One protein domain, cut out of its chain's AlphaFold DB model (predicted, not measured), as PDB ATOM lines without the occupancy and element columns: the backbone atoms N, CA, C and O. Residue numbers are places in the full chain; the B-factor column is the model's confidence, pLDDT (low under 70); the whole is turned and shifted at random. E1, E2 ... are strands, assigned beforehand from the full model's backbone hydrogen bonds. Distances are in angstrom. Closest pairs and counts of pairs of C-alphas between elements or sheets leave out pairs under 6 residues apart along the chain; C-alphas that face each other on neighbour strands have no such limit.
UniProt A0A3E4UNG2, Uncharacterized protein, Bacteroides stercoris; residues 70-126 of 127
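This is residues 70 to 126 of the 127 residues of an uncharacterized protein of Bacteroides stercoris (UniProt A0A3E4UNG2). Little regular structure is here: five short strands form one strongly twisted sheet, curled like part of a barrel, with large loops at residues 73 to 89 and 95 to 104. The printed part has 57 residues, 22 of them in strands E1 to E5, with no named helix: all strand. The order across the sheet is E4 E3 E2 E1 E5, all antiparallel. It is compact, radius of gyration of the C-alphas 10.3 A, spanning 29 by 27 by 16 A.

Find C-alpha 70 at (-31.624, -53.146, 37.293), where E1, residues 70 to 72, begins. E2 is residues 90 to 94, 12.7 A; E3, 105 to 109, and E4, 114 to 118, are 13.3 A each. E5, 122 to 125, ends at (-31.318, -58.014, 35.009).

E1 to E4 form a meander, each strand the antiparallel neighbour of the one before. Look for N 70 and O 91, 2.9 A, in hairpin E1 and E2; N 94 and O 107, 2.9 A, in hairpin E2 and E3; N 108 and O 115, 2.9 A, in hairpin E3 and E4. Edge strand E5 is antiparallel to E1: N 71 and O 123, 2.8 A.

The C-alphas farthest apart, Asn 88 and Gly 99, are 29.3 A apart. The printed part has no cut; E1 to E2 is a long link. Residue 126 is under pLDDT 70.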
ATOM      1  N   ILE A  70     -31.089 -53.818  38.467       89.69
ATOM      2  CA  ILE A  70     -31.624 -53.146  37.293       89.69
ATOM      3  C   ILE A  70     -30.503 -52.514  36.508       89.69
ATOM      4  O   ILE A  70     -29.524 -52.042  37.081       89.69
ATOM      5  N   ARG A  71     -30.664 -52.494  35.190       91.94
ATOM      6  CA  ARG A  71     -29.851 -51.703  34.282       91.94
ATOM      7  C   ARG A  71     -30.642 -50.474  33.884       91.94
ATOM      8  O   ARG A  71     -31.723 -50.603  33.309       91.94
ATOM      9  N   VAL A  72     -30.095 -49.296  34.143       92.50
ATOM     10  CA  VAL A  72     -30.696 -48.039  33.695       92.50
ATOM     11  C   VAL A  72     -30.626 -47.979  32.170       92.50
ATOM     12  O   VAL A  72     -29.568 -48.173  31.580       92.50
ATOM     13  N   ILE A  73     -31.755 -47.717  31.519       91.81
ATOM     14  CA  ILE A  73     -31.829 -47.456  30.075       91.81
ATOM     15  C   ILE A  73     -31.609 -45.963  29.847       91.81
ATOM     16  O   ILE A  73     -30.808 -45.557  29.009       91.81
ATOM     17  N   ARG A  74     -32.336 -45.145  30.612       88.12
ATOM     18  CA  ARG A  74     -32.313 -43.685  30.557       88.12
ATOM     19  C   ARG A  74     -32.861 -43.130  31.864       88.12
ATOM     20  O   ARG A  74     -33.813 -43.682  32.393       88.12
ATOM     21  N   CYS A  75     -32.303 -42.029  32.338       88.38
ATOM     22  CA  CYS A  75     -32.817 -41.283  33.480       88.38
ATOM     23  C   CYS A  75     -32.911 -39.821  33.048       88.38
ATOM     24  O   CYS A  75     -31.904 -39.236  32.648       88.38
ATOM     25  N   THR A  76     -34.118 -39.254  33.052       85.06
ATOM     26  CA  THR A  76     -34.333 -37.844  32.667       85.06
ATOM     27  C   THR A  76     -34.446 -36.908  33.866       85.06
ATOM     28  O   THR A  76     -34.626 -35.705  33.692       85.06
ATOM     29  N   ALA A  77     -34.369 -37.447  35.084       86.69
ATOM     30  CA  ALA A  77     -34.437 -36.661  36.303       86.69
ATOM     31  C   ALA A  77     -33.231 -35.716  36.425       86.69
ATOM     32  O   ALA A  77     -32.092 -36.076  36.123       86.69
ATOM     33  N   VAL A  78     -33.493 -34.496  36.893       83.12
ATOM     34  CA  VAL A  78     -32.476 -33.459  37.086       83.12
ATOM     35  C   VAL A  78     -32.208 -33.324  38.581       83.12
ATOM     36  O   VAL A  78     -33.104 -32.979  39.345       83.12
ATOM     37  N   GLY A  79     -30.976 -33.606  39.004       87.56
ATOM     38  CA  GLY A  79     -30.561 -33.498  40.403       87.56
ATOM     39  C   GLY A  79     -29.218 -34.176  40.669       87.56
ATOM     40  O   GLY A  79     -28.834 -35.117  39.971       87.56
ATOM     41  N   ALA A  80     -28.483 -33.700  41.677       91.56
ATOM     42  CA  ALA A  80     -27.175 -34.257  42.031       91.56
ATOM     43  C   ALA A  80     -27.270 -35.721  42.493       91.56
ATOM     44  O   ALA A  80     -26.368 -36.511  42.219       91.56
ATOM     45  N   GLN A  81     -28.384 -36.087  43.126       93.62
ATOM     46  CA  GLN A  81     -28.669 -37.430  43.612       93.62
ATOM     47  C   GLN A  81     -28.833 -38.469  42.493       93.62
ATOM     48  O   GLN A  81     -28.562 -39.643  42.729       93.62
ATOM     49  N   PHE A  82     -29.180 -38.052  41.268       92.69
ATOM     50  CA  PHE A  82     -29.349 -38.939  40.107       92.69
ATOM     51  C   PHE A  82     -28.062 -39.121  39.283       92.69
ATOM     52  O   PHE A  82     -28.067 -39.857  38.299       92.69
ATOM     53  N   LYS A  83     -26.944 -38.469  39.643       93.19
ATOM     54  CA  LYS A  83     -25.718 -38.443  38.815       93.19
ATOM     55  C   LYS A  83     -25.107 -39.820  38.534       93.19
ATOM     56  O   LYS A  83     -24.447 -39.984  37.513       93.19
ATOM     57  N   ASN A  84     -25.300 -40.792  39.422       92.25
ATOM     58  CA  ASN A  84     -24.819 -42.165  39.251       92.25
ATOM     59  C   ASN A  84     -25.772 -43.049  38.418       92.25
ATOM     60  O   ASN A  84     -25.414 -44.177  38.083       92.25
ATOM     61  N   LEU A  85     -26.962 -42.555  38.060       93.50
ATOM     62  CA  LEU A  85     -27.971 -43.270  37.273       93.50
ATOM     63  C   LEU A  85     -27.789 -43.007  35.774       93.50
ATOM     64  O   LEU A  85     -28.653 -42.448  35.098       93.50
ATOM     65  N   THR A  86     -26.633 -43.398  35.245       93.69
ATOM     66  CA  THR A  86     -26.295 -43.241  33.824       93.69
ATOM     67  C   THR A  86     -26.814 -44.415  32.986       93.69
ATOM     68  O   THR A  86     -26.982 -45.516  33.516       93.69
ATOM     69  N   PRO A  87     -27.058 -44.243  31.673       94.06
ATOM     70  CA  PRO A  87     -27.393 -45.362  30.793       94.06
ATOM     71  C   PRO A  87     -26.390 -46.518  30.924       94.06
ATOM     72  O   PRO A  87     -25.180 -46.304  30.939       94.06
ATOM     73  N   ASN A  88     -26.904 -47.743  31.009       92.25
ATOM     74  CA  ASN A  88     -26.194 -48.998  31.277       92.25
ATOM     75  C   ASN A  88     -25.608 -49.183  32.686       92.25
ATOM     76  O   ASN A  88     -25.090 -50.265  32.968       92.25
ATOM     77  N   SER A  89     -25.728 -48.204  33.589       94.00
ATOM     78  CA  SER A  89     -25.361 -48.412  34.995       94.00
ATOM     79  C   SER A  89     -26.261 -49.464  35.650       94.00
ATOM     80  O   SER A  89     -27.444 -49.587  35.314       94.00
ATOM     81  N   ILE A  90     -25.679 -50.248  36.558       93.44
ATOM     82  CA  ILE A  90     -26.363 -51.336  37.259       93.44
ATOM     83  C   ILE A  90     -26.545 -50.951  38.718       93.44
ATOM     84  O   ILE A  90     -25.584 -50.561  39.376       93.44
ATOM     85  N   HIS A  91     -27.767 -51.101  39.221       93.19
ATOM     86  CA  HIS A  91     -28.126 -50.733  40.586       93.19
ATOM     87  C   HIS A  91     -28.928 -51.837  41.254       93.19
ATOM     88  O   HIS A  91     -29.710 -52.527  40.602       93.19
ATOM     89  N   ASN A  92     -28.740 -51.988  42.563       90.31
ATOM     90  CA  ASN A  92     -29.577 -52.868  43.366       90.31
ATOM     91  C   ASN A  92     -30.902 -52.168  43.672       90.31
ATOM     92  O   ASN A  92     -30.916 -50.989  44.038       90.31
ATOM     93  N   VAL A  93     -31.999 -52.910  43.558       88.12
ATOM     94  CA  VAL A  93     -33.302 -52.458  44.044       88.12
ATOM     95  C   VAL A  93     -33.278 -52.452  45.569       88.12
ATOM     96  O   VAL A  93     -32.925 -53.457  46.189       88.12
ATOM     97  N   ILE A  94     -33.652 -51.323  46.161       87.38
ATOM     98  CA  ILE A  94     -33.787 -51.143  47.608       87.38
ATOM     99  C   ILE A  94     -35.263 -51.013  47.989       87.38
ATOM    100  O   ILE A  94     -36.125 -50.785  47.136       87.38
ATOM    101  N   ASP A  95     -35.555 -51.164  49.278       83.12
ATOM    102  CA  ASP A  95     -36.894 -50.915  49.800       83.12
ATOM    103  C   ASP A  95     -37.233 -49.416  49.722       83.12
ATOM    104  O   ASP A  95     -36.354 -48.551  49.772       83.12
ATOM    105  N   ALA A  96     -38.525 -49.107  49.599       84.25
ATOM    106  CA  ALA A  96     -38.983 -47.725  49.621       84.25
ATOM    107  C   ALA A  96     -38.659 -47.071  50.979       84.25
ATOM    108  O   ALA A  96     -38.869 -47.701  52.022       84.25
ATOM    109  N   PRO A  97     -38.187 -45.813  50.994       85.50
ATOM    110  CA  PRO A  97     -37.993 -45.073  52.232       85.50
ATOM    111  C   PRO A  97     -39.328 -44.845  52.964       85.50
ATOM    112  O   PRO A  97     -40.413 -44.925  52.385       85.50
ATOM    113  N   ALA A  98     -39.256 -44.588  54.272       83.56
ATOM    114  CA  ALA A  98     -40.441 -44.463  55.117       83.56
ATOM    115  C   ALA A  98     -41.385 -43.352  54.620       83.56
ATOM    116  O   ALA A  98     -40.968 -42.212  54.442       83.56
ATOM    117  N   GLY A  99     -42.663 -43.688  54.429       80.75
ATOM    118  CA  GLY A  99     -43.684 -42.760  53.925       80.75
ATOM    119  C   GLY A  99     -43.832 -42.734  52.401       80.75
ATOM    120  O   GLY A  99     -44.796 -42.152  51.910       80.75
ATOM    121  N   GLU A 100     -42.953 -43.410  51.659       82.06
ATOM    122  CA  GLU A 100     -42.978 -43.443  50.197       82.06
ATOM    123  C   GLU A 100     -43.587 -44.733  49.624       82.06
ATOM    124  O   GLU A 100     -43.656 -45.777  50.277       82.06
ATOM    125  N   SER A 101     -44.041 -44.673  48.366       74.19
ATOM    126  CA  SER A 101     -44.657 -45.816  47.671       74.19
ATOM    127  C   SER A 101     -43.819 -46.312  46.487       74.19
ATOM    128  O   SER A 101     -43.126 -45.542  45.831       74.19
ATOM    129  N   SER A 102     -43.922 -47.605  46.158       76.19
ATOM    130  CA  SER A 102     -43.299 -48.216  44.958       76.19
ATOM    131  C   SER A 102     -44.301 -48.435  43.818       76.19
ATOM    132  O   SER A 102     -44.154 -49.317  42.976       76.19
ATOM    133  N   THR A 103     -45.396 -47.673  43.805       71.00
ATOM    134  CA  THR A 103     -46.494 -47.897  42.850       71.00
ATOM    135  C   THR A 103     -46.127 -47.501  41.419       71.00
ATOM    136  O   THR A 103     -46.622 -48.101  40.469       71.00
ATOM    137  N   ARG A 104     -45.255 -46.498  41.258       72.62
ATOM    138  CA  ARG A 104     -44.910 -45.881  39.965       72.62
ATOM    139  C   ARG A 104     -43.547 -46.307  39.417       72.62
ATOM    140  O   ARG A 104     -43.208 -45.945  38.291       72.62
ATOM    141  N   GLY A 105     -42.777 -47.056  40.198       82.00
ATOM    142  CA  GLY A 105     -41.400 -47.392  39.877       82.00
ATOM    143  C   GLY A 105     -40.733 -48.200  40.980       82.00
ATOM    144  O   GLY A 105     -41.400 -48.741  41.862       82.00
ATOM    145  N   ILE A 106     -39.410 -48.255  40.920       85.81
ATOM    146  CA  ILE A 106     -38.563 -48.937  41.899       85.81
ATOM    147  C   ILE A 106     -37.650 -47.939  42.590       85.81
ATOM    148  O   ILE A 106     -37.297 -46.909  42.016       85.81
ATOM    149  N   TRP A 107     -37.223 -48.282  43.796       91.62
ATOM    150  CA  TRP A 107     -36.240 -47.507  44.531       91.62
ATOM    151  C   TRP A 107     -34.850 -48.099  44.320       91.62
ATOM    152  O   TRP A 107     -34.664 -49.315  44.360       91.62
ATOM    153  N   VAL A 108     -33.876 -47.228  44.075       92.44
ATOM    154  CA  VAL A 108     -32.448 -47.553  43.986       92.44
ATOM    155  C   VAL A 108     -31.657 -46.538  44.800       92.44
ATOM    156  O   VAL A 108     -32.146 -45.450  45.107       92.44
ATOM    157  N   MET A 109     -30.421 -46.876  45.157       93.94
ATOM    158  CA  MET A 109     -29.544 -45.913  45.815       93.94
ATOM    159  C   MET A 109     -28.976 -44.933  44.779       93.94
ATOM    160  O   MET A 109     -28.237 -45.327  43.874       93.94
ATOM    161  N   GLY A 110     -29.322 -43.651  44.913       91.38
ATOM    162  CA  GLY A 110     -28.662 -42.562  44.200       91.38
ATOM    163  C   GLY A 110     -27.253 -42.325  44.748       91.38
ATOM    164  O   GLY A 110     -26.669 -43.190  45.397       91.38
ATOM    165  N   VAL A 111     -26.683 -41.144  44.515       92.56
ATOM    166  CA  VAL A 111     -25.322 -40.845  45.005       92.56
ATOM    167  C   VAL A 111     -25.239 -40.928  46.534       92.56
ATOM    168  O   VAL A 111     -24.333 -41.568  47.055       92.56
ATOM    169  N   ASN A 112     -26.184 -40.306  47.243       91.62
ATOM    170  CA  ASN A 112     -26.195 -40.249  48.712       91.62
ATOM    171  C   ASN A 112     -27.567 -40.557  49.328       91.62
ATOM    172  O   ASN A 112     -27.673 -40.676  50.545       91.62
ATOM    173  N   GLU A 113     -28.615 -40.674  48.514       93.06
ATOM    174  CA  GLU A 113     -29.990 -40.835  48.983       93.06
ATOM    175  C   GLU A 113     -30.774 -41.812  48.092       93.06
ATOM    176  O   GLU A 113     -30.460 -41.940  46.902       93.06
ATOM    177  N   PRO A 114     -31.787 -42.506  48.644       93.62
ATOM    178  CA  PRO A 114     -32.726 -43.305  47.867       93.62
ATOM    179  C   PRO A 114     -33.449 -42.457  46.824       93.62
ATOM    180  O   PRO A 114     -34.016 -41.414  47.142       93.62
ATOM    181  N   VAL A 115     -33.488 -42.935  45.586       93.62
ATOM    182  CA  VAL A 115     -34.215 -42.287  44.492       93.62
ATOM    183  C   VAL A 115     -35.096 -43.295  43.769       93.62
ATOM    184  O   VAL A 115     -34.774 -44.482  43.686       93.62
ATOM    185  N   MET A 116     -36.218 -42.820  43.233       91.12
ATOM    186  CA  MET A 116     -37.142 -43.656  42.475       91.12
ATOM    187  C   MET A 116     -36.858 -43.548  40.975       91.12
ATOM    188  O   MET A 116     -36.836 -42.448  40.427       91.12
ATOM    189  N   LEU A 117     -36.706 -44.695  40.314       89.38
ATOM    190  CA  LEU A 117     -36.717 -44.817  38.857       89.38
ATOM    191  C   LEU A 117     -38.087 -45.302  38.396       89.38
ATOM    192  O   LEU A 117     -38.622 -46.285  38.917       89.38
ATOM    193  N   LEU A 118     -38.658 -44.622  37.407       87.94
ATOM    194  CA  LEU A 118     -39.980 -44.938  36.882       87.94
ATOM    195  C   LEU A 118     -39.935 -46.161  35.966       87.94
ATOM    196  O   LEU A 118     -38.941 -46.437  35.290       87.94
ATOM    197  N   TYR A 119     -41.045 -46.897  35.899       78.75
ATOM    198  CA  TYR A 119     -41.167 -47.989  34.934       78.75
ATOM    199  C   TYR A 119     -40.951 -47.467  33.502       78.75
ATOM    200  O   TYR A 119     -41.602 -46.516  33.072       78.75
ATOM    201  N   GLY A 120     -40.018 -48.086  32.769       77.81
ATOM    202  CA  GLY A 120     -39.581 -47.650  31.435       77.81
ATOM    203  C   GLY A 120     -38.258 -46.868  31.407       77.81
ATOM    204  O   GLY A 120     -37.735 -46.602  30.325       77.81
ATOM    205  N   GLU A 121     -37.691 -46.526  32.568       87.00
ATOM    206  CA  GLU A 121     -36.344 -45.941  32.694       87.00
ATOM    207  C   GLU A 121     -35.244 -47.001  32.867       87.00
ATOM    208  O   GLU A 121     -34.054 -46.707  32.745       87.00
ATOM    209  N   PHE A 122     -35.619 -48.258  33.106       88.00
ATOM    210  CA  PHE A 122     -34.700 -49.352  33.408       88.00
ATOM    211  C   PHE A 122     -35.231 -50.706  32.918       88.00
ATOM    212  O   PHE A 122     -36.430 -50.875  32.693       88.00
ATOM    213  N   ASN A 123     -34.326 -51.679  32.816       83.25
ATOM    214  CA  ASN A 123     -34.630 -53.097  32.648       83.25
ATOM    215  C   ASN A 123     -34.199 -53.867  33.894       83.25
ATOM    216  O   ASN A 123     -33.167 -53.558  34.488       83.25
ATOM    217  N   PHE A 124     -34.949 -54.902  34.259       82.94
ATOM    218  CA  PHE A 124     -34.459 -55.877  35.228       82.94
ATOM    219  C   PHE A 124     -33.371 -56.735  34.591       82.94
ATOM    220  O   PHE A 124     -33.463 -57.080  33.413       82.94
ATOM    221  N   ILE A 125     -32.344 -57.046  35.373       81.06
ATOM    222  CA  ILE A 125     -31.318 -58.014  35.009       81.06
ATOM    223  C   ILE A 125     -31.594 -59.239  35.874       81.06
ATOM    224  O   ILE A 125     -31.539 -59.140  37.101       81.06
ATOM    225  N   ASP A 126     -31.930 -60.351  35.234       63.22
ATOM    226  CA  ASP A 126     -31.888 -61.650  35.895       63.22
ATOM    227  C   ASP A 126     -30.405 -62.060  35.967       63.22
ATOM    228  O   ASP A 126     -29.676 -61.875  34.987       63.22
TER     229      ASP A 126